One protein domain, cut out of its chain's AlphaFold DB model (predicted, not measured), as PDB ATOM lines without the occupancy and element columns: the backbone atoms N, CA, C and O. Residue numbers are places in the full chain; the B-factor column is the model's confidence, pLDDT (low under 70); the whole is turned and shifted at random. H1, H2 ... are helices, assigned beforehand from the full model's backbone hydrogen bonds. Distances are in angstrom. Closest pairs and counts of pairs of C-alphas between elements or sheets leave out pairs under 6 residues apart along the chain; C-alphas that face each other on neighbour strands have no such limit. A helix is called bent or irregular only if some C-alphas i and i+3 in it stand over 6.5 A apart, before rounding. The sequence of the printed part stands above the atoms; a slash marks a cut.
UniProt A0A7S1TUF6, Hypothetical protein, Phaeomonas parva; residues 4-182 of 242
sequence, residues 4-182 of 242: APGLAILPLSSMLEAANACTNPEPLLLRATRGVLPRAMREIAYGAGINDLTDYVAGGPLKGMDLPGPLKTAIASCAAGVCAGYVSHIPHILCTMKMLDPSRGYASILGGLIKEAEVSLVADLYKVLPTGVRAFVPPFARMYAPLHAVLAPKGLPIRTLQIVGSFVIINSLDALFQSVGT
ATOM      1  N   ALA A   4     132.424 133.231 117.887       54.97
ATOM      2  CA  ALA A   4     133.598 132.886 118.691       54.97
ATOM      3  C   ALA A   4     133.307 132.172 120.034       54.97
ATOM      4  O   ALA A   4     134.069 131.265 120.365       54.97
ATOM      5  N   PRO A   5     132.249 132.499 120.803       65.94
ATOM      6  CA  PRO A   5     132.039 131.887 122.119       65.94
ATOM      7  C   PRO A   5     131.699 130.399 122.018       65.94
ATOM      8  O   PRO A   5     132.314 129.587 122.703       65.94
ATOM      9  N   GLY A   6     130.771 130.038 121.123       70.19
ATOM     10  CA  GLY A   6     130.336 128.653 120.906       70.19
ATOM     11  C   GLY A   6     131.472 127.760 120.409       70.19
ATOM     12  O   GLY A   6     131.686 126.664 120.925       70.19
ATOM     13  N   LEU A   7     132.282 128.266 119.473       79.62
ATOM     14  CA  LEU A   7     133.464 127.554 118.981       79.62
ATOM     15  C   LEU A   7     134.580 127.452 120.032       79.62
ATOM     16  O   LEU A   7     135.281 126.444 120.065       79.62
ATOM     17  N   ALA A   8     134.735 128.446 120.912       80.44
ATOM     18  CA  ALA A   8     135.740 128.412 121.975       80.44
ATOM     19  C   ALA A   8     135.411 127.383 123.068       80.44
ATOM     20  O   ALA A   8     136.310 126.708 123.566       80.44
ATOM     21  N   ILE A   9     134.130 127.225 123.425       83.00
ATOM     22  CA  ILE A   9     133.692 126.228 124.419       83.00
ATOM     23  C   ILE A   9     133.517 124.824 123.827       83.00
ATOM     24  O   ILE A   9     133.351 123.856 124.573       83.00
ATOM     25  N   LEU A  10     133.556 124.698 122.497       84.44
ATOM     26  CA  LEU A  10     133.304 123.451 121.779       84.44
ATOM     27  C   LEU A  10     134.165 122.275 122.268       84.44
ATOM     28  O   LEU A  10     133.591 121.201 122.464       84.44
ATOM     29  N   PRO A  11     135.482 122.416 122.534       83.69
ATOM     30  CA  PRO A  11     136.286 121.312 123.061       83.69
ATOM     31  C   PRO A  11     135.798 120.834 124.433       83.69
ATOM     32  O   PRO A  11     135.648 119.633 124.651       83.69
ATOM     33  N   LEU A  12     135.471 121.768 125.333       85.19
ATOM     34  CA  LEU A  12     135.014 121.453 126.687       85.19
ATOM     35  C   LEU A  12     133.636 120.779 126.664       85.19
ATOM     36  O   LEU A  12     133.446 119.727 127.270       85.19
ATOM     37  N   SER A  13     132.696 121.341 125.899       82.31
ATOM     38  CA  SER A  13     131.375 120.742 125.683       82.31
ATOM     39  C   SER A  13     131.486 119.343 125.071       82.31
ATOM     40  O   SER A  13     130.756 118.436 125.468       82.31
ATOM     41  N   SER A  14     132.445 119.135 124.163       83.62
ATOM     42  CA  SER A  14     132.665 117.829 123.542       83.62
ATOM     43  C   SER A  14     133.193 116.784 124.514       83.62
ATOM     44  O   SER A  14     132.750 115.639 124.462       83.62
ATOM     45  N   MET A  15     134.082 117.169 125.428       85.56
ATOM     46  CA  MET A  15     134.561 116.273 126.480       85.56
ATOM     47  C   MET A  15     133.448 115.894 127.460       85.56
ATOM     48  O   MET A  15     133.326 114.720 127.803       85.56
ATOM     49  N   LEU A  16     132.615 116.856 127.873       86.38
ATOM     50  CA  LEU A  16     131.494 116.604 128.786       86.38
ATOM     51  C   LEU A  16     130.448 115.671 128.163       86.38
ATOM     52  O   LEU A  16     129.986 114.737 128.813       86.38
ATOM     53  N   GLU A  17     130.102 115.870 126.889       81.88
ATOM     54  CA  GLU A  17     129.129 115.001 126.218       81.88
ATOM     55  C   GLU A  17     129.716 113.610 125.921       81.88
ATOM     56  O   GLU A  17     129.025 112.603 126.064       81.88
ATOM     57  N   ALA A  18     131.013 113.524 125.600       85.38
ATOM     58  CA  ALA A  18     131.706 112.247 125.446       85.38
ATOM     59  C   ALA A  18     131.786 111.455 126.763       85.38
ATOM     60  O   ALA A  18     131.666 110.227 126.739       85.38
ATOM     61  N   ALA A  19     131.937 112.135 127.903       85.38
ATOM     62  CA  ALA A  19     131.915 111.499 129.220       85.38
ATOM     63  C   ALA A  19     130.553 110.851 129.526       85.38
ATOM     64  O   ALA A  19     130.514 109.776 130.114       85.38
ATOM     65  N   ASN A  20     129.456 111.447 129.046       84.81
ATOM     66  CA  ASN A  20     128.100 110.906 129.200       84.81
ATOM     67  C   ASN A  20     127.761 109.781 128.202       84.81
ATOM     68  O   ASN A  20     126.780 109.063 128.387       84.81
ATOM     69  N   ALA A  21     128.556 109.595 127.145       83.00
ATOM     70  CA  ALA A  21     128.337 108.571 126.123       83.00
ATOM     71  C   ALA A  21     128.896 107.195 126.548       83.00
ATOM     72  O   ALA A  21     129.715 106.604 125.844       83.00
ATOM     73  N   CYS A  22     128.466 106.685 127.707       75.19
ATOM     74  CA  CYS A  22     129.004 105.482 128.363       75.19
ATOM     75  C   CYS A  22     128.936 104.192 127.525       75.19
ATOM     76  O   CYS A  22     129.624 103.226 127.838       75.19
ATOM     77  N   THR A  23     128.128 104.164 126.464       80.56
ATOM     78  CA  THR A  23     127.955 103.004 125.575       80.56
ATOM     79  C   THR A  23     129.070 102.846 124.543       80.56
ATOM     80  O   THR A  23     129.214 101.775 123.964       80.56
ATOM     81  N   ASN A  24     129.855 103.895 124.279       83.62
ATOM     82  CA  ASN A  24     130.961 103.824 123.329       83.62
ATOM     83  C   ASN A  24     132.225 103.303 124.051       83.62
ATOM     84  O   ASN A  24     132.580 103.858 125.089       83.62
ATOM     85  N   PRO A  25     132.928 102.266 123.554       85.88
ATOM     86  CA  PRO A  25     134.156 101.761 124.178       85.88
ATOM     87  C   PRO A  25     135.421 102.571 123.829       85.88
ATOM     88  O   PRO A  25     136.473 102.339 124.420       85.88
ATOM     89  N   GLU A  26     135.358 103.516 122.882       88.56
ATOM     90  CA  GLU A  26     136.504 104.339 122.469       88.56
ATOM     91  C   GLU A  26     137.044 105.197 123.631       88.56
ATOM     92  O   GLU A  26     136.260 105.672 124.461       88.56
ATOM     93  N   PRO A  27     138.362 105.476 123.675       90.50
ATOM     94  CA  PRO A  27     138.943 106.362 124.680       90.50
ATOM     95  C   PRO A  27     138.323 107.763 124.613       90.50
ATOM     96  O   PRO A  27     138.000 108.262 123.531       90.50
ATOM     97  N   LEU A  28     138.196 108.422 125.772       88.31
ATOM     98  CA  LEU A  28     137.480 109.698 125.925       88.31
ATOM     99  C   LEU A  28     137.934 110.764 124.922       88.31
ATOM    100  O   LEU A  28     137.099 111.458 124.350       88.31
ATOM    101  N   LEU A  29     139.245 110.874 124.681       87.94
ATOM    102  CA  LEU A  29     139.799 111.877 123.774       87.94
ATOM    103  C   LEU A  29     139.334 111.652 122.328       87.94
ATOM    104  O   LEU A  29     138.900 112.588 121.664       87.94
ATOM    105  N   LEU A  30     139.362 110.400 121.858       88.12
ATOM    106  CA  LEU A  30     138.895 110.047 120.518       88.12
ATOM    107  C   LEU A  30     137.387 110.280 120.406       88.12
ATOM    108  O   LEU A  30     136.926 110.915 119.459       88.12
ATOM    109  N   ARG A  31     136.630 109.864 121.424       86.81
ATOM    110  CA  ARG A  31     135.182 110.065 121.494       86.81
ATOM    111  C   ARG A  31     134.795 111.544 121.473       86.81
ATOM    112  O   ARG A  31     133.878 111.912 120.750       86.81
ATOM    113  N   ALA A  32     135.530 112.395 122.187       85.94
ATOM    114  CA  ALA A  32     135.318 113.842 122.205       85.94
ATOM    115  C   ALA A  32     135.574 114.498 120.838       85.94
ATOM    116  O   ALA A  32     134.983 115.528 120.532       85.94
ATOM    117  N   THR A  33     136.413 113.900 119.984       87.94
ATOM    118  CA  THR A  33     136.609 114.388 118.607       87.94
ATOM    119  C   THR A  33     135.530 113.910 117.631       87.94
ATOM    120  O   THR A  33     135.353 114.504 116.561       87.94
ATOM    121  N   ARG A  34     134.757 112.866 117.973       85.25
ATOM    122  CA  ARG A  34     133.657 112.387 117.126       85.25
ATOM    123  C   ARG A  34     132.553 113.436 117.080       85.25
ATOM    124  O   ARG A  34     132.102 113.943 118.098       85.25
ATOM    125  N   GLY A  35     132.103 113.763 115.870       81.25
ATOM    126  CA  GLY A  35     131.040 114.749 115.700       81.25
ATOM    127  C   GLY A  35     131.478 116.207 115.880       81.25
ATOM    128  O   GLY A  35     130.621 117.085 115.845       81.25
ATOM    129  N   VAL A  36     132.785 116.497 115.969       86.31
ATOM    130  CA  VAL A  36     133.302 117.881 115.986       86.31
ATOM    131  C   VAL A  36     132.758 118.705 114.822       86.31
ATOM    132  O   VAL A  36     132.323 119.831 115.032       86.31
ATOM    133  N   LEU A  37     132.726 118.140 113.611       86.31
ATOM    134  CA  LEU A  37     132.237 118.848 112.428       86.31
ATOM    135  C   LEU A  37     130.752 119.247 112.552       86.31
ATOM    136  O   LEU A  37     130.457 120.439 112.465       86.31
ATOM    137  N   PRO A  38     129.801 118.320 112.790       85.31
ATOM    138  CA  PRO A  38     128.409 118.709 112.993       85.31
ATOM    139  C   PRO A  38     128.199 119.597 114.229       85.31
ATOM    140  O   PRO A  38     127.326 120.462 114.201       85.31
ATOM    141  N   ARG A  39     129.024 119.480 115.278       85.69
ATOM    142  CA  ARG A  39     128.976 120.411 116.413       85.69
ATOM    143  C   ARG A  39     129.433 121.820 116.019       85.69
ATOM    144  O   ARG A  39     128.749 122.780 116.345       85.69
ATOM    145  N   ALA A  40     130.516 121.958 115.259       86.06
ATOM    146  CA  ALA A  40     130.969 123.253 114.755       86.06
ATOM    147  C   ALA A  40     129.917 123.892 113.836       86.06
ATOM    148  O   ALA A  40     129.620 125.075 113.973       86.06
ATOM    149  N   MET A  41     129.280 123.098 112.965       86.06
ATOM    150  CA  MET A  41     128.157 123.565 112.144       86.06
ATOM    151  C   MET A  41     126.983 124.054 112.998       86.06
ATOM    152  O   MET A  41     126.411 125.099 112.697       86.06
ATOM    153  N   ARG A  42     126.642 123.341 114.081       85.50
ATOM    154  CA  ARG A  42     125.631 123.779 115.055       85.50
ATOM    155  C   ARG A  42     125.987 125.134 115.658       85.50
ATOM    156  O   ARG A  42     125.115 125.992 115.690       85.50
ATOM    157  N   GLU A  43     127.219 125.323 116.127       83.50
ATOM    158  CA  GLU A  43     127.641 126.582 116.760       83.50
ATOM    159  C   GLU A  43     127.644 127.753 115.770       83.50
ATOM    160  O   GLU A  43     127.244 128.859 116.123       83.50
ATOM    161  N   ILE A  44     128.021 127.513 114.511       83.38
ATOM    162  CA  ILE A  44     127.947 128.526 113.451       83.38
ATOM    163  C   ILE A  44     126.487 128.879 113.154       83.38
ATOM    164  O   ILE A  44     126.139 130.056 113.140       83.38
ATOM    165  N   ALA A  45     125.624 127.875 112.968       80.56
ATOM    166  CA  ALA A  45     124.207 128.085 112.683       80.56
ATOM    167  C   ALA A  45     123.481 128.781 113.845       80.56
ATOM    168  O   ALA A  45     122.675 129.677 113.609       80.56
ATOM    169  N   TYR A  46     123.789 128.416 115.092       79.94
ATOM    170  CA  TYR A  46     123.259 129.100 116.270       79.94
ATOM    171  C   TYR A  46     123.802 130.519 116.403       79.94
ATOM    172  O   TYR A  46     123.023 131.438 116.620       79.94
ATOM    173  N   GLY A  47     125.116 130.707 116.282       77.56
ATOM    174  CA  GLY A  47     125.758 132.002 116.480       77.56
ATOM    175  C   GLY A  47     125.372 133.019 115.410       77.56
ATOM    176  O   GLY A  47     125.039 134.151 115.740       77.56
ATOM    177  N   ALA A  48     125.372 132.632 114.135       78.00
ATOM    178  CA  ALA A  48     124.901 133.507 113.062       78.00
ATOM    179  C   ALA A  48     123.380 133.697 113.141       78.00
ATOM    180  O   ALA A  48     122.886 134.821 113.146       78.00
ATOM    181  N   GLY A  49     122.643 132.592 113.302       75.69
ATOM    182  CA  GLY A  49     121.185 132.599 113.299       75.69
ATOM    183  C   GLY A  49     120.574 133.402 114.442       75.69
ATOM    184  O   GLY A  49     119.638 134.148 114.197       75.69
ATOM    185  N   ILE A  50     121.087 133.300 115.674       79.56
ATOM    186  CA  ILE A  50     120.536 134.055 116.807       79.56
ATOM    187  C   ILE A  50     120.706 135.553 116.587       79.56
ATOM    188  O   ILE A  50     119.752 136.290 116.797       79.56
ATOM    189  N   ASN A  51     121.881 136.009 116.166       79.44
ATOM    190  CA  ASN A  51     122.150 137.438 116.061       79.44
ATOM    191  C   ASN A  51     121.330 138.084 114.940       79.44
ATOM    192  O   ASN A  51     120.546 138.993 115.206       79.44
ATOM    193  N   ASP A  52     121.415 137.539 113.724       82.31
ATOM    194  CA  ASP A  52     120.724 138.107 112.564       82.31
ATOM    195  C   ASP A  52     119.198 138.020 112.717       82.31
ATOM    196  O   ASP A  52     118.464 138.942 112.355       82.31
ATOM    197  N   LEU A  53     118.695 136.920 113.294       81.81
ATOM    198  CA  LEU A  53     117.260 136.730 113.482       81.81
ATOM    199  C   LEU A  53     116.716 137.547 114.658       81.81
ATOM    200  O   LEU A  53     115.573 137.998 114.593       81.81
ATOM    201  N   THR A  54     117.513 137.783 115.703       83.38
ATOM    202  CA  THR A  54     117.123 138.684 116.800       83.38
ATOM    203  C   THR A  54     116.963 140.102 116.271       83.38
ATOM    204  O   THR A  54     115.918 140.713 116.493       83.38
ATOM    205  N   ASP A  55     117.941 140.595 115.507       82.69
ATOM    206  CA  ASP A  55     117.894 141.936 114.920       82.69
ATOM    207  C   ASP A  55     116.723 142.078 113.938       82.69
ATOM    208  O   ASP A  55     115.996 143.075 113.970       82.69
ATOM    209  N   TYR A  56     116.465 141.050 113.123       86.94
ATOM    210  CA  TYR A  56     115.307 141.011 112.229       86.94
ATOM    211  C   TYR A  56     113.972 141.069 112.989       86.94
ATOM    212  O   TYR A  56     113.097 141.871 112.651       86.94
ATOM    213  N   VAL A  57     113.793 140.243 114.028       85.25
ATOM    214  CA  VAL A  57     112.532 140.181 114.787       85.25
ATOM    215  C   VAL A  57     112.308 141.465 115.594       85.25
ATOM    216  O   VAL A  57     111.194 141.998 115.608       85.25
ATOM    217  N   ALA A  58     113.359 141.996 116.222       81.69
ATOM    218  CA  ALA A  58     113.298 143.245 116.976       81.69
ATOM    219  C   ALA A  58     113.054 144.462 116.065       81.69
ATOM    220  O   ALA A  58     112.257 145.340 116.404       81.69
ATOM    221  N   GLY A  59     113.718 144.509 114.905       79.06
ATOM    222  CA  GLY A  59     113.683 145.631 113.964       79.06
ATOM    223  C   GLY A  59     112.514 145.622 112.975       79.06
ATOM    224  O   GLY A  59     112.192 146.668 112.411       79.06
ATOM    225  N   GLY A  60     111.866 144.475 112.768       86.25
ATOM    226  CA  GLY A  60     110.712 144.331 111.883       86.25
ATOM    227  C   GLY A  60     109.411 144.131 112.669       86.25
ATOM    228  O   GLY A  60     108.800 145.126 113.069       86.25
ATOM    229  N   PRO A  61     108.979 142.876 112.910       85.62
ATOM    230  CA  PRO A  61     107.687 142.554 113.521       85.62
ATOM    231  C   PRO A  61     107.382 143.300 114.826       85.62
ATOM    232  O   PRO A  61     106.257 143.751 115.023       85.62
ATOM    233  N   LEU A  62     108.373 143.464 115.709       85.56
ATOM    234  CA  LEU A  62     108.172 144.101 117.017       85.56
ATOM    235  C   LEU A  62     108.324 145.629 116.991       85.56
ATOM    236  O   LEU A  62     108.032 146.295 117.989       85.56
ATOM    237  N   LYS A  63     108.762 146.222 115.872       83.62
ATOM    238  CA  LYS A  63     109.050 147.662 115.788       83.62
ATOM    239  C   LYS A  63     107.815 148.513 116.079       83.62
ATOM    240  O   LYS A  63     107.918 149.461 116.850       83.62
ATOM    241  N   GLY A  64     106.664 148.134 115.520       83.94
ATOM    242  CA  GLY A  64     105.391 148.851 115.669       83.94
ATOM    243  C   GLY A  64     104.617 148.563 116.958       83.94
ATOM    244  O   GLY A  64     103.566 149.160 117.163       83.94
ATOM    245  N   MET A  65     105.097 147.658 117.816       88.81
ATOM    246  CA  MET A  65     104.421 147.335 119.077       88.81
ATOM    247  C   MET A  65     104.856 148.291 120.190       88.81
ATOM    248  O   MET A  65     106.043 148.609 120.297       88.81
ATOM    249  N   ASP A  66     103.929 148.708 121.051       90.69
ATOM    250  CA  ASP A  66     104.235 149.513 122.239       90.69
ATOM    251  C   ASP A  66     104.768 148.619 123.372       90.69
ATOM    252  O   ASP A  66     104.074 148.260 124.320       90.69
ATOM    253  N   LEU A  67     106.003 148.148 123.198       84.56
ATOM    254  CA  LEU A  67     106.715 147.316 124.164       84.56
ATOM    255  C   LEU A  67     108.015 148.017 124.579       84.56
ATOM    256  O   LEU A  67     108.694 148.597 123.722       84.56
ATOM    257  N   PRO A  68     108.426 147.923 125.855       84.81
ATOM    258  CA  PRO A  68     109.716 148.440 126.287       84.81
ATOM    259  C   PRO A  68     110.859 147.739 125.540       84.81
ATOM    260  O   PRO A  68     110.809 146.536 125.280       84.81
ATOM    261  N   GLY A  69     111.909 148.496 125.204       81.00
ATOM    262  CA  GLY A  69     113.052 148.015 124.414       81.00
ATOM    263  C   GLY A  69     113.651 146.688 124.907       81.00
ATOM    264  O   GLY A  69     113.762 145.762 124.104       81.00
ATOM    265  N   PRO A  70     113.944 146.534 126.213       78.88
ATOM    266  CA  PRO A  70     114.456 145.275 126.759       78.88
ATOM    267  C   PRO A  70     113.518 144.080 126.542       78.88
ATOM    268  O   PRO A  70     113.974 142.983 126.233       78.88
ATOM    269  N   LEU A  71     112.199 144.289 126.634       81.62
ATOM    270  CA  LEU A  71     111.215 143.233 126.400       81.62
ATOM    271  C   LEU A  71     111.160 142.836 124.920       81.62
ATOM    272  O   LEU A  71     111.080 141.648 124.615       81.62
ATOM    273  N   LYS A  72     111.264 143.802 123.995       82.94
ATOM    274  CA  LYS A  72     111.366 143.507 122.555       82.94
ATOM    275  C   LYS A  72     112.590 142.651 122.255       82.94
ATOM    276  O   LYS A  72     112.463 141.643 121.567       82.94
ATOM    277  N   THR A  73     113.749 143.012 122.806       80.88
ATOM    278  CA  THR A  73     114.984 142.242 122.619       80.88
ATOM    279  C   THR A  73     114.881 140.850 123.233       80.88
ATOM    280  O   THR A  73     115.295 139.885 122.597       80.88
ATOM    281  N   ALA A  74     114.281 140.710 124.418       81.06
ATOM    282  CA  ALA A  74     114.079 139.407 125.050       81.06
ATOM    283  C   ALA A  74     113.159 138.498 124.214       81.06
ATOM    284  O   ALA A  74     113.503 137.346 123.958       81.06
ATOM    285  N   ILE A  75     112.027 139.020 123.727       84.19
ATOM    286  CA  ILE A  75     111.102 138.275 122.857       84.19
ATOM    287  C   ILE A  75     111.787 137.901 121.541       84.19
ATOM    288  O   ILE A  75     111.712 136.745 121.120       84.19
ATOM    289  N   ALA A  76     112.484 138.852 120.914       85.06
ATOM    290  CA  ALA A  76     113.217 138.619 119.677       85.06
ATOM    291  C   ALA A  76     114.306 137.554 119.851       85.06
ATOM    292  O   ALA A  76     114.382 136.635 119.043       85.06
ATOM    293  N   SER A  77     115.074 137.616 120.943       81.19
ATOM    294  CA  SER A  77     116.130 136.647 121.262       81.19
ATOM    295  C   SER A  77     115.565 135.258 121.544       81.19
ATOM    296  O   SER A  77     116.118 134.262 121.086       81.19
ATOM    297  N   CYS A  78     114.431 135.168 122.247       84.12
ATOM    298  CA  CYS A  78     113.730 133.905 122.467       84.12
ATOM    299  C   CYS A  78     113.237 133.298 121.147       84.12
ATOM    300  O   CYS A  78     113.491 132.123 120.883       84.12
ATOM    301  N   ALA A  79     112.570 134.088 120.301       86.06
ATOM    302  CA  ALA A  79     112.091 133.632 118.998       86.06
ATOM    303  C   ALA A  79     113.256 133.178 118.104       86.06
ATOM    304  O   ALA A  79     113.228 132.078 117.547       86.06
ATOM    305  N   ALA A  80     114.320 133.982 118.043       86.25
ATOM    306  CA  ALA A  80     115.531 133.669 117.303       86.25
ATOM    307  C   ALA A  80     116.209 132.395 117.821       86.25
ATOM    308  O   ALA A  80     116.579 131.526 117.033       86.25
ATOM    309  N   GLY A  81     116.307 132.240 119.142       84.06
ATOM    310  CA  GLY A  81     116.848 131.056 119.798       84.06
ATOM    311  C   GLY A  81     116.073 129.786 119.461       84.06
ATOM    312  O   GLY A  81     116.689 128.751 119.197       84.06
ATOM    313  N   VAL A  82     114.739 129.848 119.428       85.25
ATOM    314  CA  VAL A  82     113.885 128.711 119.049       85.25
ATOM    315  C   VAL A  82     114.117 128.333 117.586       85.25
ATOM    316  O   VAL A  82     114.429 127.177 117.299       85.25
ATOM    317  N   CYS A  83     114.064 129.300 116.669       84.50
ATOM    318  CA  CYS A  83     114.294 129.059 115.244       84.50
ATOM    319  C   CYS A  83     115.703 128.512 114.964       84.50
ATOM    320  O   CYS A  83     115.852 127.483 114.301       84.50
ATOM    321  N   ALA A  84     116.741 129.141 115.521       83.69
ATOM    322  CA  ALA A  84     118.121 128.669 115.411       83.69
ATOM    323  C   ALA A  84     118.298 127.286 116.060       83.69
ATOM    324  O   ALA A  84     119.059 126.439 115.580       83.69
ATOM    325  N   GLY A  85     117.548 127.007 117.126       81.19
ATOM    326  CA  GLY A  85     117.527 125.707 117.774       81.19
ATOM    327  C   GLY A  85     116.934 124.591 116.941       81.19
ATOM    328  O   GLY A  85     117.410 123.458 117.037       81.19
ATOM    329  N   TYR A  86     115.963 124.906 116.092       81.12
ATOM    330  CA  TYR A  86     115.379 123.942 115.169       81.12
ATOM    331  C   TYR A  86     116.356 123.627 114.039       81.12
ATOM    332  O   TYR A  86     116.685 122.464 113.814       81.12
ATOM    333  N   VAL A  87     116.930 124.656 113.411       79.50
ATOM    334  CA  VAL A  87     117.896 124.488 112.310       79.50
ATOM    335  C   VAL A  87     119.138 123.713 112.756       79.50
ATOM    336  O   VAL A  87     119.640 122.834 112.059       79.50
ATOM    337  N   SER A  88     119.623 123.990 113.961       82.94
ATOM    338  CA  SER A  88     120.815 123.346 114.515       82.94
ATOM    339  C   SER A  88     120.566 121.955 115.115       82.94
ATOM    340  O   SER A  88     121.493 121.329 115.643       82.94
ATOM    341  N   HIS A  89     119.328 121.450 115.082       83.56
ATOM    342  CA  HIS A  89     119.002 120.181 115.714       83.56
ATOM    343  C   HIS A  89     119.524 118.961 114.987       83.56
ATOM    344  O   HIS A  89     120.050 118.062 115.641       83.56
ATOM    345  N   ILE A  90     119.467 118.954 113.662       84.75
ATOM    346  CA  ILE A  90     120.012 117.847 112.881       84.75
ATOM    347  C   ILE A  90     121.518 117.690 113.106       84.75
ATOM    348  O   ILE A  90     121.936 116.589 113.468       84.75
ATOM    349  N   PRO A  91     122.347 118.750 113.012       86.50
ATOM    350  CA  PRO A  91     123.756 118.632 113.368       86.50
ATOM    351  C   PRO A  91     123.969 118.146 114.809       86.50
ATOM    352  O   PRO A  91     124.837 117.308 115.049       86.50
ATOM    353  N   HIS A  92     123.148 118.593 115.767       84.06
ATOM    354  CA  HIS A  92     123.234 118.112 117.147       84.06
ATOM    355  C   HIS A  92     122.985 116.598 117.255       84.06
ATOM    356  O   HIS A  92     123.848 115.889 117.765       84.06
ATOM    357  N   ILE A  93     121.878 116.085 116.701       85.38
ATOM    358  CA  ILE A  93     121.577 114.644 116.717       85.38
ATOM    359  C   ILE A  93     122.665 113.845 116.002       85.38
ATOM    360  O   ILE A  93     123.096 112.810 116.506       85.38
ATOM    361  N   LEU A  94     123.131 114.306 114.839       86.88
ATOM    362  CA  LEU A  94     124.186 113.619 114.097       86.88
ATOM    363  C   LEU A  94     125.476 113.524 114.917       86.88
ATOM    364  O   LEU A  94     126.152 112.499 114.862       86.88
ATOM    365  N   CYS A  95     125.812 114.561 115.689       86.38
ATOM    366  CA  CYS A  95     126.934 114.531 116.621       86.38
ATOM    367  C   CYS A  95     126.711 113.488 117.723       86.38
ATOM    368  O   CYS A  95     127.547 112.603 117.897       86.38
ATOM    369  N   THR A  96     125.578 113.550 118.425       85.56
ATOM    370  CA  THR A  96     125.265 112.653 119.548       85.56
ATOM    371  C   THR A  96     125.215 111.192 119.112       85.56
ATOM    372  O   THR A  96     125.893 110.350 119.694       85.56
ATOM    373  N   MET A  97     124.511 110.880 118.023       85.31
ATOM    374  CA  MET A  97     124.422 109.514 117.506       85.31
ATOM    375  C   MET A  97     125.774 108.986 117.027       85.31
ATOM    376  O   MET A  97     126.063 107.809 117.214       85.31
ATOM    377  N   LYS A  98     126.629 109.845 116.461       87.00
ATOM    378  CA  LYS A  98     127.985 109.453 116.059       87.00
ATOM    379  C   LYS A  98     128.914 109.229 117.256       87.00
ATOM    380  O   LYS A  98     129.849 108.441 117.146       87.00
ATOM    381  N   MET A  99     128.678 109.913 118.377       84.25
ATOM    382  CA  MET A  99     129.388 109.655 119.633       84.25
ATOM    383  C   MET A  99     128.930 108.352 120.293       84.25
ATOM    384  O   MET A  99     129.763 107.670 120.880       84.25
ATOM    385  N   LEU A 100     127.644 108.002 120.195       85.56
ATOM    386  CA  LEU A 100     127.095 106.764 120.759       85.56
ATOM    387  C   LEU A 100     127.458 105.531 119.925       85.56
ATOM    388  O   LEU A 100     127.863 104.518 120.486       85.56
ATOM    389  N   ASP A 101     127.336 105.633 118.600       87.38
ATOM    390  CA  ASP A 101     127.649 104.567 117.652       87.38
ATOM    391  C   ASP A 101     128.624 105.077 116.574       87.38
ATOM    392  O   ASP A 101     128.217 105.591 115.521       87.38
ATOM    393  N   PRO A 102     129.942 104.943 116.811       86.50
ATOM    394  CA  PRO A 102     130.950 105.431 115.883       86.50
ATOM    395  C   PRO A 102     130.970 104.647 114.562       86.50
ATOM    396  O   PRO A 102     131.460 105.181 113.561       86.50
ATOM    397  N   SER A 103     130.416 103.429 114.520       88.88
ATOM    398  CA  SER A 103     130.428 102.567 113.331       88.88
ATOM    399  C   SER A 103     129.483 103.066 112.234       88.88
ATOM    400  O   SER A 103     129.763 102.928 111.041       88.88
ATOM    401  N   ARG A 104     128.390 103.740 112.610       90.25
ATOM    402  CA  ARG A 104     127.380 104.214 111.658       90.25
ATOM    403  C   ARG A 104     127.828 105.464 110.912       90.25
ATOM    404  O   ARG A 104     128.257 106.458 111.499       90.25
ATOM    405  N   GLY A 105     127.705 105.450 109.587       90.19
ATOM    406  CA  GLY A 105     127.901 106.644 108.760       90.19
ATOM    407  C   GLY A 105     126.801 107.692 108.982       90.19
ATOM    408  O   GLY A 105     125.665 107.343 109.302       90.19
ATOM    409  N   TYR A 106     127.101 108.974 108.752       89.38
ATOM    410  CA  TYR A 106     126.117 110.059 108.906       89.38
ATOM    411  C   TYR A 106     124.867 109.866 108.039       89.38
ATOM    412  O   TYR A 106     123.760 110.096 108.515       89.38
ATOM    413  N   ALA A 107     125.026 109.365 106.809       92.06
ATOM    414  CA  ALA A 107     123.901 109.046 105.928       92.06
ATOM    415  C   ALA A 107     123.000 107.936 106.501       92.06
ATOM    416  O   ALA A 107     121.781 108.015 106.389       92.06
ATOM    417  N   SER A 108     123.582 106.935 107.171       93.69
ATOM    418  CA  SER A 108     122.825 105.869 107.845       93.69
ATOM    419  C   SER A 108     122.069 106.391 109.070       93.69
ATOM    420  O   SER A 108     120.941 105.971 109.331       93.69
ATOM    421  N   ILE A 109     122.667 107.317 109.825       90.25
ATOM    422  CA  ILE A 109     121.996 107.968 110.957       90.25
ATOM    423  C   ILE A 109     120.826 108.810 110.441       90.25
ATOM    424  O   ILE A 109     119.700 108.625 110.898       90.25
ATOM    425  N   LEU A 110     121.069 109.667 109.445       90.81
ATOM    426  CA  LEU A 110     120.039 110.515 108.851       90.81
ATOM    427  C   LEU A 110     118.905 109.691 108.227       90.81
ATOM    428  O   LEU A 110     117.742 109.973 108.485       90.81
ATOM    429  N   GLY A 111     119.222 108.630 107.480       93.50
ATOM    430  CA  GLY A 111     118.217 107.719 106.928       93.50
ATOM    431  C   GLY A 111     117.356 107.057 108.010       93.50
ATOM    432  O   GLY A 111     116.155 106.889 107.821       93.50
ATOM    433  N   GLY A 112     117.943 106.753 109.174       92.19
ATOM    434  CA  GLY A 112     117.201 106.288 110.347       92.19
ATOM    435  C   GLY A 112     116.202 107.325 110.866       92.19
ATOM    436  O   GLY A 112     115.042 106.985 111.078       92.19
ATOM    437  N   LEU A 113     116.622 108.588 110.997       90.00
ATOM    438  CA  LEU A 113     115.753 109.691 111.434       90.00
ATOM    439  C   LEU A 113     114.597 109.933 110.456       90.00
ATOM    440  O   LEU A 113     113.460 110.118 110.878       90.00
ATOM    441  N   ILE A 114     114.877 109.892 109.151       93.00
ATOM    442  CA  ILE A 114     113.861 110.045 108.102       93.00
ATOM    443  C   ILE A 114     112.846 108.904 108.180       93.00
ATOM    444  O   ILE A 114     111.644 109.147 108.167       93.00
ATOM    445  N   LYS A 115     113.310 107.661 108.316       93.62
ATOM    446  CA  LYS A 115     112.418 106.504 108.437       93.62
ATOM    447  C   LYS A 115     111.549 106.583 109.693       93.62
ATOM    448  O   LYS A 115     110.368 106.250 109.649       93.62
ATOM    449  N   GLU A 116     112.108 107.035 110.810       90.94
ATOM    450  CA  GLU A 116     111.336 107.237 112.034       90.94
ATOM    451  C   GLU A 116     110.285 108.351 111.880       90.94
ATOM    452  O   GLU A 116     109.148 108.193 112.333       90.94
ATOM    453  N   ALA A 117     110.639 109.444 111.200       90.06
ATOM    454  CA  ALA A 117     109.719 110.526 110.861       90.06
ATOM    455  C   ALA A 117     108.581 110.051 109.942       90.06
ATOM    456  O   ALA A 117     107.430 110.400 110.189       90.06
ATOM    457  N   GLU A 118     108.871 109.215 108.938       93.44
ATOM    458  CA  GLU A 118     107.857 108.590 108.073       93.44
ATOM    459  C   GLU A 118     106.844 107.800 108.907       93.44
ATOM    460  O   GLU A 118     105.640 108.018 108.789       93.44
ATOM    461  N   VAL A 119     107.324 106.920 109.792       92.94
ATOM    462  CA  VAL A 119     106.455 106.097 110.649       92.94
ATOM    463  C   VAL A 119     105.595 106.967 111.568       92.94
ATOM    464  O   VAL A 119     104.402 106.699 111.715       92.94
ATOM    465  N   SER A 120     106.174 108.021 112.154       89.38
ATOM    466  CA  SER A 120     105.435 108.957 113.011       89.38
ATOM    467  C   SER A 120     104.341 109.688 112.232       89.38
ATOM    468  O   SER A 120     103.190 109.701 112.661       89.38
ATOM    469  N   LEU A 121     104.672 110.222 111.052       90.38
ATOM    470  CA  LEU A 121     103.723 110.917 110.182       90.38
ATOM    471  C   LEU A 121     102.558 110.020 109.773       90.38
ATOM    472  O   LEU A 121     101.411 110.452 109.831       90.38
ATOM    473  N   VAL A 122     102.830 108.772 109.378       92.88
ATOM    474  CA  VAL A 122     101.770 107.815 109.027       92.88
ATOM    475  C   VAL A 122     100.852 107.575 110.225       92.88
ATOM    476  O   VAL A 122      99.630 107.653 110.085       92.88
ATOM    477  N   ALA A 123     101.431 107.314 111.400       91.12
ATOM    478  CA  ALA A 123     100.667 107.053 112.614       91.12
ATOM    479  C   ALA A 123      99.783 108.243 113.013       91.12
ATOM    480  O   ALA A 123      98.637 108.044 113.413       91.12
ATOM    481  N   ASP A 124     100.286 109.471 112.887       89.62
ATOM    482  CA  ASP A 124      99.542 110.674 113.255       89.62
ATOM    483  C   ASP A 124      98.467 111.033 112.223       89.62
ATOM    484  O   ASP A 124      97.325 111.311 112.592       89.62
ATOM    485  N   LEU A 125      98.769 110.922 110.926       91.19
ATOM    486  CA  LEU A 125      97.799 111.183 109.859       91.19
ATOM    487  C   LEU A 125      96.646 110.172 109.860       91.19
ATOM    488  O   LEU A 125      95.501 110.551 109.617       91.19
ATOM    489  N   TYR A 126      96.896 108.903 110.193       92.38
ATOM    490  CA  TYR A 126      95.836 107.892 110.305       92.38
ATOM    491  C   TYR A 126      94.825 108.165 111.423       92.38
ATOM    492  O   TYR A 126      93.672 107.742 111.294       92.38
ATOM    493  N   LYS A 127      95.219 108.878 112.487       92.38
ATOM    494  CA  LYS A 127      94.309 109.262 113.581       92.38
ATOM    495  C   LYS A 127      93.312 110.337 113.153       92.38
ATOM    496  O   LYS A 127      92.194 110.350 113.652       92.38
ATOM    497  N   VAL A 128      93.721 111.229 112.249       92.75
ATOM    498  CA  VAL A 128      92.939 112.416 111.867       92.75
ATOM    499  C   VAL A 128      92.168 112.196 110.562       92.75
ATOM    500  O   VAL A 128      91.076 112.733 110.392       92.75
ATOM    501  N   LEU A 129      92.714 111.408 109.631       91.25
ATOM    502  CA  LEU A 129      92.165 111.297 108.282       91.25
ATOM    503  C   LEU A 129      91.093 110.195 108.128       91.25
ATOM    504  O   LEU A 129      91.283 109.068 108.615       91.25
ATOM    505  N   PRO A 130      90.010 110.470 107.366       90.50
ATOM    506  CA  PRO A 130      88.990 109.482 107.018       90.50
ATOM    507  C   PRO A 130      89.560 108.271 106.272       90.50
ATOM    508  O   PRO A 130      90.512 108.389 105.500       90.50
ATOM    509  N   THR A 131      88.928 107.103 106.423       91.56
ATOM    510  CA  THR A 131      89.390 105.838 105.819       91.56
ATOM    511  C   THR A 131      89.588 105.928 104.302       91.56
ATOM    512  O   THR A 131      90.559 105.379 103.786       91.56
ATOM    513  N   GLY A 132      88.733 106.680 103.597       90.50
ATOM    514  CA  GLY A 132      88.779 106.821 102.136       90.50
ATOM    515  C   GLY A 132      90.043 107.488 101.579       90.50
ATOM    516  O   GLY A 132      90.370 107.278 100.417       90.50
ATOM    517  N   VAL A 133      90.790 108.245 102.393       91.56
ATOM    518  CA  VAL A 133      92.024 108.931 101.957       91.56
ATOM    519  C   VAL A 133      93.303 108.290 102.504       91.56
ATOM    520  O   VAL A 133      94.404 108.707 102.146       91.56
ATOM    521  N   ARG A 134      93.197 107.243 103.336       91.44
ATOM    522  CA  ARG A 134      94.362 106.610 103.988       91.44
ATOM    523  C   ARG A 134      95.348 105.980 103.003       91.44
ATOM    524  O   ARG A 134      96.535 105.931 103.302       91.44
ATOM    525  N   ALA A 135      94.895 105.580 101.815       92.19
ATOM    526  CA  ALA A 135      95.765 105.049 100.764       92.19
ATOM    527  C   ALA A 135      96.845 106.051 100.299       92.19
ATOM    528  O   ALA A 135      97.923 105.637  99.879       92.19
ATOM    529  N   PHE A 136      96.596 107.361 100.424       92.88
ATOM    530  CA  PHE A 136      97.545 108.412 100.036       92.88
ATOM    531  C   PHE A 136      98.565 108.759 101.126       92.88
ATOM    532  O   PHE A 136      99.554 109.437 100.855       92.88
ATOM    533  N   VAL A 137      98.362 108.291 102.359       92.19
ATOM    534  CA  VAL A 137      99.199 108.683 103.499       92.19
ATOM    535  C   VAL A 137     100.615 108.103 103.422       92.19
ATOM    536  O   VAL A 137     101.542 108.882 103.614       92.19
ATOM    537  N   PRO A 138     100.857 106.810 103.103       92.50
ATOM    538  CA  PRO A 138     102.225 106.300 102.984       92.50
ATOM    539  C   PRO A 138     103.093 107.011 101.925       92.50
ATOM    540  O   PRO A 138     104.217 107.392 102.259       92.50
ATOM    541  N   PRO A 139     102.636 107.242 100.672       92.88
ATOM    542  CA  PRO A 139     103.451 107.966  99.694       92.88
ATOM    543  C   PRO A 139     103.662 109.434 100.088       92.88
ATOM    544  O   PRO A 139     104.764 109.952  99.915       92.88
ATOM    545  N   PHE A 140     102.655 110.083 100.683       92.88
ATOM    546  CA  PHE A 140     102.800 111.430 101.235       92.88
ATOM    547  C   PHE A 140     103.856 111.468 102.348       92.88
ATOM    548  O   PHE A 140     104.788 112.269 102.296       92.88
ATOM    549  N   ALA A 141     103.763 110.567 103.327       92.62
ATOM    550  CA  ALA A 141     104.688 110.507 104.449       92.62
ATOM    551  C   ALA A 141     106.129 110.275 103.982       92.62
ATOM    552  O   ALA A 141     107.020 110.955 104.468       92.62
ATOM    553  N   ARG A 142     106.365 109.410 102.986       93.31
ATOM    554  CA  ARG A 142     107.703 109.213 102.394       93.31
ATOM    555  C   ARG A 142     108.281 110.483 101.789       93.31
ATOM    556  O   ARG A 142     109.465 110.755 101.960       93.31
ATOM    557  N   MET A 143     107.452 111.255 101.092       94.12
ATOM    558  CA  MET A 143     107.882 112.502 100.464       94.12
ATOM    559  C   MET A 143     108.203 113.583 101.506       94.12
ATOM    560  O   MET A 143     109.179 114.314 101.351       94.12
ATOM    561  N   TYR A 144     107.413 113.669 102.581       92.94
ATOM    562  CA  TYR A 144     107.551 114.707 103.609       92.94
ATOM    563  C   TYR A 144     108.431 114.316 104.802       92.94
ATOM    564  O   TYR A 144     108.849 115.191 105.559       92.94
ATOM    565  N   ALA A 145     108.759 113.036 104.969       92.75
ATOM    566  CA  ALA A 145     109.576 112.541 106.072       92.75
ATOM    567  C   ALA A 145     110.945 113.229 106.195       92.75
ATOM    568  O   ALA A 145     111.310 113.558 107.322       92.75
ATOM    569  N   PRO A 146     111.693 113.524 105.108       90.38
ATOM    570  CA  PRO A 146     112.950 114.262 105.220       90.38
ATOM    571  C   PRO A 146     112.760 115.652 105.823       90.38
ATOM    572  O   PRO A 146     113.504 116.051 106.715       90.38
ATOM    573  N   LEU A 147     111.725 116.364 105.379       88.94
ATOM    574  CA  LEU A 147     111.407 117.693 105.884       88.94
ATOM    575  C   LEU A 147     110.962 117.633 107.350       88.94
ATOM    576  O   LEU A 147     111.415 118.428 108.167       88.94
ATOM    577  N   HIS A 148     110.116 116.664 107.694       87.38
ATOM    578  CA  HIS A 148     109.620 116.478 109.054       87.38
ATOM    579  C   HIS A 148     110.729 116.067 110.027       87.38
ATOM    580  O   HIS A 148     110.804 116.615 111.122       87.38
ATOM    581  N   ALA A 149     111.644 115.185 109.613       86.94
ATOM    582  CA  ALA A 149     112.802 114.799 110.415       86.94
ATOM    583  C   ALA A 149     113.675 116.009 110.782       86.94
ATOM    584  O   ALA A 149     114.217 116.062 111.883       86.94
ATOM    585  N   VAL A 150     113.791 116.982 109.871       82.75
ATOM    586  CA  VAL A 150     114.599 118.195 110.058       82.75
ATOM    587  C   VAL A 150     113.855 119.266 110.860       82.75
ATOM    588  O   VAL A 150     114.441 119.857 111.764       82.75
ATOM    589  N   LEU A 151     112.584 119.529 110.541       81.06
ATOM    590  CA  LEU A 151     111.837 120.672 111.080       81.06
ATOM    591  C   LEU A 151     110.998 120.353 112.318       81.06
ATOM    592  O   LEU A 151     110.750 121.243 113.128       81.06
ATOM    593  N   ALA A 152     110.542 119.111 112.463       81.38
ATOM    594  CA  ALA A 152     109.658 118.686 113.546       81.38
ATOM    595  C   ALA A 152     110.105 117.350 114.174       81.38
ATOM    596  O   ALA A 152     109.329 116.398 114.257       81.38
ATOM    597  N   PRO A 153     111.359 117.261 114.638       74.94
ATOM    598  CA  PRO A 153     111.876 116.081 115.316       74.94
ATOM    599  C   PRO A 153     111.099 115.762 116.601       74.94
ATOM    600  O   PRO A 153     110.602 116.647 117.309       74.94
ATOM    601  N   LYS A 154     111.072 114.480 116.976       71.06
ATOM    602  CA  LYS A 154     110.562 114.062 118.285       71.06
ATOM    603  C   LYS A 154     111.386 114.727 119.393       71.06
ATOM    604  O   LYS A 154     112.612 114.700 119.371       71.06
ATOM    605  N   GLY A 155     110.701 115.343 120.354       72.06
ATOM    606  CA  GLY A 155     111.346 116.109 121.426       72.06
ATOM    607  C   GLY A 155     111.549 117.597 121.124       72.06
ATOM    608  O   GLY A 155     112.107 118.299 121.968       72.06
ATOM    609  N   LEU A 156     111.038 118.102 119.990       74.88
ATOM    610  CA  LEU A 156     110.992 119.540 119.699       74.88
ATOM    611  C   LEU A 156     110.472 120.369 120.888       74.88
ATOM    612  O   LEU A 156     111.178 121.293 121.279       74.88
ATOM    613  N   PRO A 157     109.341 120.024 121.547       75.88
ATOM    614  CA  PRO A 157     108.811 120.843 122.640       75.88
ATOM    615  C   PRO A 157     109.748 120.913 123.847       75.88
ATOM    616  O   PRO A 157     109.884 121.966 124.463       75.88
ATOM    617  N   ILE A 158     110.431 119.807 124.163       78.81
ATOM    618  CA  ILE A 158     111.397 119.744 125.267       78.81
ATOM    619  C   ILE A 158     112.569 120.673 124.963       78.81
ATOM    620  O   ILE A 158     112.968 121.469 125.810       78.81
ATOM    621  N   ARG A 159     113.090 120.620 123.734       77.44
ATOM    622  CA  ARG A 159     114.182 121.499 123.318       77.44
ATOM    623  C   ARG A 159     113.754 122.964 123.283       77.44
ATOM    624  O   ARG A 159     114.517 123.820 123.722       77.44
ATOM    625  N   THR A 160     112.550 123.262 122.807       79.81
ATOM    626  CA  THR A 160     111.978 124.614 122.849       79.81
ATOM    627  C   THR A 160     111.914 125.121 124.282       79.81
ATOM    628  O   THR A 160     112.375 126.225 124.549       79.81
ATOM    629  N   LEU A 161     111.431 124.298 125.217       81.62
ATOM    630  CA  LEU A 161     111.361 124.654 126.630       81.62
ATOM    631  C   LEU A 161     112.750 124.902 127.230       81.62
ATOM    632  O   LEU A 161     112.930 125.875 127.954       81.62
ATOM    633  N   GLN A 162     113.740 124.069 126.899       83.44
ATOM    634  CA  GLN A 162     115.127 124.265 127.335       83.44
ATOM    635  C   GLN A 162     115.707 125.584 126.815       83.44
ATOM    636  O   GLN A 162     116.321 126.328 127.577       83.44
ATOM    637  N   ILE A 163     115.486 125.898 125.534       81.75
ATOM    638  CA  ILE A 163     115.949 127.147 124.922       81.75
ATOM    639  C   ILE A 163     115.272 128.333 125.605       81.75
ATOM    640  O   ILE A 163     115.961 129.188 126.156       81.75
ATOM    641  N   VAL A 164     113.940 128.362 125.633       79.88
ATOM    642  CA  VAL A 164     113.177 129.461 126.240       79.88
ATOM    643  C   VAL A 164     113.560 129.636 127.710       79.88
ATOM    644  O   VAL A 164     113.873 130.748 128.125       79.88
ATOM    645  N   GLY A 165     113.629 128.547 128.479       79.25
ATOM    646  CA  GLY A 165     114.047 128.574 129.880       79.25
ATOM    647  C   GLY A 165     115.453 129.144 130.066       79.25
ATOM    648  O   GLY A 165     115.657 130.001 130.924       79.25
ATOM    649  N   SER A 166     116.413 128.745 129.224       79.94
ATOM    650  CA  SER A 166     117.780 129.278 129.284       79.94
ATOM    651  C   SER A 166     117.832 130.782 129.003       79.94
ATOM    652  O   SER A 166     118.493 131.512 129.739       79.94
ATOM    653  N   PHE A 167     117.077 131.275 128.016       79.00
ATOM    654  CA  PHE A 167     117.007 132.705 127.717       79.00
ATOM    655  C   PHE A 167     116.308 133.496 128.821       79.00
ATOM    656  O   PHE A 167     116.756 134.591 129.150       79.00
ATOM    657  N   VAL A 168     115.248 132.962 129.432       76.06
ATOM    658  CA  VAL A 168     114.600 133.606 130.584       76.06
ATOM    659  C   VAL A 168     115.588 133.755 131.738       76.06
ATOM    660  O   VAL A 168     115.702 134.843 132.299       76.06
ATOM    661  N   ILE A 169     116.346 132.701 132.057       77.81
ATOM    662  CA  ILE A 169     117.356 132.737 133.123       77.81
ATOM    663  C   ILE A 169     118.456 133.747 132.791       77.81
ATOM    664  O   ILE A 169     118.766 134.594 133.623       77.81
ATOM    665  N   ILE A 170     119.017 133.700 131.579       80.06
ATOM    666  CA  ILE A 170     120.101 134.600 131.156       80.06
ATOM    667  C   ILE A 170     119.649 136.064 131.207       80.06
ATOM    668  O   ILE A 170     120.343 136.887 131.798       80.06
ATOM    669  N   ASN A 171     118.475 136.387 130.658       75.56
ATOM    670  CA  ASN A 171     117.951 137.756 130.679       75.56
ATOM    671  C   ASN A 171     117.619 138.225 132.107       75.56
ATOM    672  O   ASN A 171     117.854 139.381 132.448       75.56
ATOM    673  N   SER A 172     117.104 137.333 132.961       72.56
ATOM    674  CA  SER A 172     116.812 137.662 134.365       72.56
ATOM    675  C   SER A 172     118.088 137.923 135.168       72.56
ATOM    676  O   SER A 172     118.125 138.843 135.982       72.56
ATOM    677  N   LEU A 173     119.142 137.136 134.930       77.75
ATOM    678  CA  LEU A 173     120.451 137.341 135.550       77.75
ATOM    679  C   LEU A 173     121.091 138.650 135.092       77.75
ATOM    680  O   LEU A 173     121.642 139.361 135.923       77.75
ATOM    681  N   ASP A 174     120.996 138.995 133.808       75.88
ATOM    682  CA  ASP A 174     121.500 140.272 133.298       75.88
ATOM    683  C   ASP A 174     120.791 141.465 133.959       75.88
ATOM    684  O   ASP A 174     121.445 142.353 134.503       75.88
ATOM    685  N   ALA A 175     119.456 141.437 134.042       73.88
ATOM    686  CA  ALA A 175     118.689 142.465 134.747       73.88
ATOM    687  C   ALA A 175     119.063 142.560 136.241       73.88
ATOM    688  O   ALA A 175     119.189 143.656 136.797       73.88
ATOM    689  N   LEU A 176     119.299 141.416 136.894       73.69
ATOM    690  CA  LEU A 176     119.766 141.377 138.277       73.69
ATOM    691  C   LEU A 176     121.165 141.999 138.408       73.69
ATOM    692  O   LEU A 176     121.377 142.837 139.278       73.69
ATOM    693  N   PHE A 177     122.110 141.654 137.534       76.00
ATOM    694  CA  PHE A 177     123.461 142.217 137.579       76.00
ATOM    695  C   PHE A 177     123.496 143.703 137.250       76.00
ATOM    696  O   PHE A 177     124.285 144.426 137.854       76.00
ATOM    697  N   GLN A 178     122.623 144.180 136.364       75.50
ATOM    698  CA  GLN A 178     122.460 145.609 136.125       75.50
ATOM    699  C   GLN A 178     121.978 146.313 137.395       75.50
ATOM    700  O   GLN A 178     122.601 147.286 137.801       75.50
ATOM    701  N   SER A 179     120.966 145.776 138.086       71.25
ATOM    702  CA  SER A 179     120.460 146.389 139.325       71.25
ATOM    703  C   SER A 179     121.459 146.358 140.494       71.25
ATOM    704  O   SER A 179     121.501 147.302 141.281       71.25
ATOM    705  N   VAL A 180     122.305 145.323 140.587       72.00
ATOM    706  CA  VAL A 180     123.379 145.220 141.595       72.00
ATOM    707  C   VAL A 180     124.596 146.082 141.229       72.00
ATOM    708  O   VAL A 180     125.231 146.663 142.107       72.00
ATOM    709  N   GLY A 181     124.927 146.187 139.940       58.34
ATOM    710  CA  GLY A 181     126.028 147.007 139.431       58.34
ATOM    711  C   GLY A 181     125.748 148.510 139.505       58.34
ATOM    712  O   GLY A 181     126.677 149.298 139.673       58.34
ATOM    713  N   THR A 182     124.479 148.919 139.452       50.50
ATOM    714  CA  THR A 182     124.042 150.318 139.581       50.50
ATOM    715  C   THR A 182     123.783 150.742 141.027       50.50
ATOM    716  O   THR A 182     122.840 151.483 141.291       50.50
TER     717      THR A 182
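What this domain is: This is residues 4 to 182 of the 242 residues of the protein "Hypothetical protein" of Phaeomonas parva (UniProt A0A7S1TUF6). The longest helix, H8, packs along H4, and H4 also pairs with H3 in a hairpin, so that three long helices lie side by side with H4 as the shared member. From this body the hairpin of H6 and H7 reaches away as an arm, joined to it near H4 and H5, and the small hairpin of H1 and H2 packs at the beginning of H3. Residues 176 to 182, of which 176 to 181 belong to H8, stick out. The printed part has 179 residues with eight named helices, H1 to H8 in order, and no named strand, and its class is all helix. It is loose, with a radius of gyration of the C-alphas of 19.9 A, and flat, spanning 63 by 51 by 21 A.

Where its parts are: H8 is residues 156 to 181, 37.0 A long, from C-alpha 156 at (110.992, 119.540, 119.699) to C-alpha 181 at (126.028, 147.007, 139.431). H4, residues 69 to 87, is 26.9 A long, and H3, residues 36 to 59, is 34.0 A. H5 is residues 89 to 100. H6, residues 106 to 128, measures 33.4 A, and H7, residues 131 to 151, 27.4 A. H1, residues 4 to 20, begins at C-alpha 4 (133.598, 132.886, 118.691); H2 is residues 28 to 33. H1 and H7 are irregular: C-alphas 8 and 11 are 7.2 A apart, and C-alphas 132 and 135 are 7.3 A apart.

How they stand to each other: H8 touches H4, opposite ways, closest at the C-alphas of Cys 78 and Val 164, 5.9 A. H3 and H4 form a hairpin at a shallow tilt of 34.9 degrees, only just short of steep, with C-alphas 54 and 76 closest at 4.9 A. H3 and H8 are apart. H3 touches H5 with residues 36 to 42 alone; C-alphas 38 and 91 are closest, 4.7 A. H4 and H7 touch only at their ends, C-alphas 86 and 151 being closest at 6.3 A. H6 and H7 form a hairpin, closest at C-alphas 118 and 145, 4.8 A. H5 touches H6 at a steep tilt of 59 degrees, closest at C-alphas 94 and 106, 6.6 A. H1 touches H3, closest at C-alphas 6 and 43, 5.4 A, and forms a hairpin with H2, closest at C-alphas 14 and 32, 5.0 A. Every O i to N i+4 pair is within hydrogen-bond range in H2, H4, H5 and H8; the figures are 11 of 13 in H1, 19 of 20 in H3, 17 of 19 in H6 and 10 of 17 in H7.

The domain as a whole: The two C-alphas farthest apart, those of Gly 132 and Thr 182, are 67.4 A apart. The printed part has no cut and no long link. The mean pLDDT of the printed part is 84.1; residues 4 to 5 and 181 to 182 are under 70.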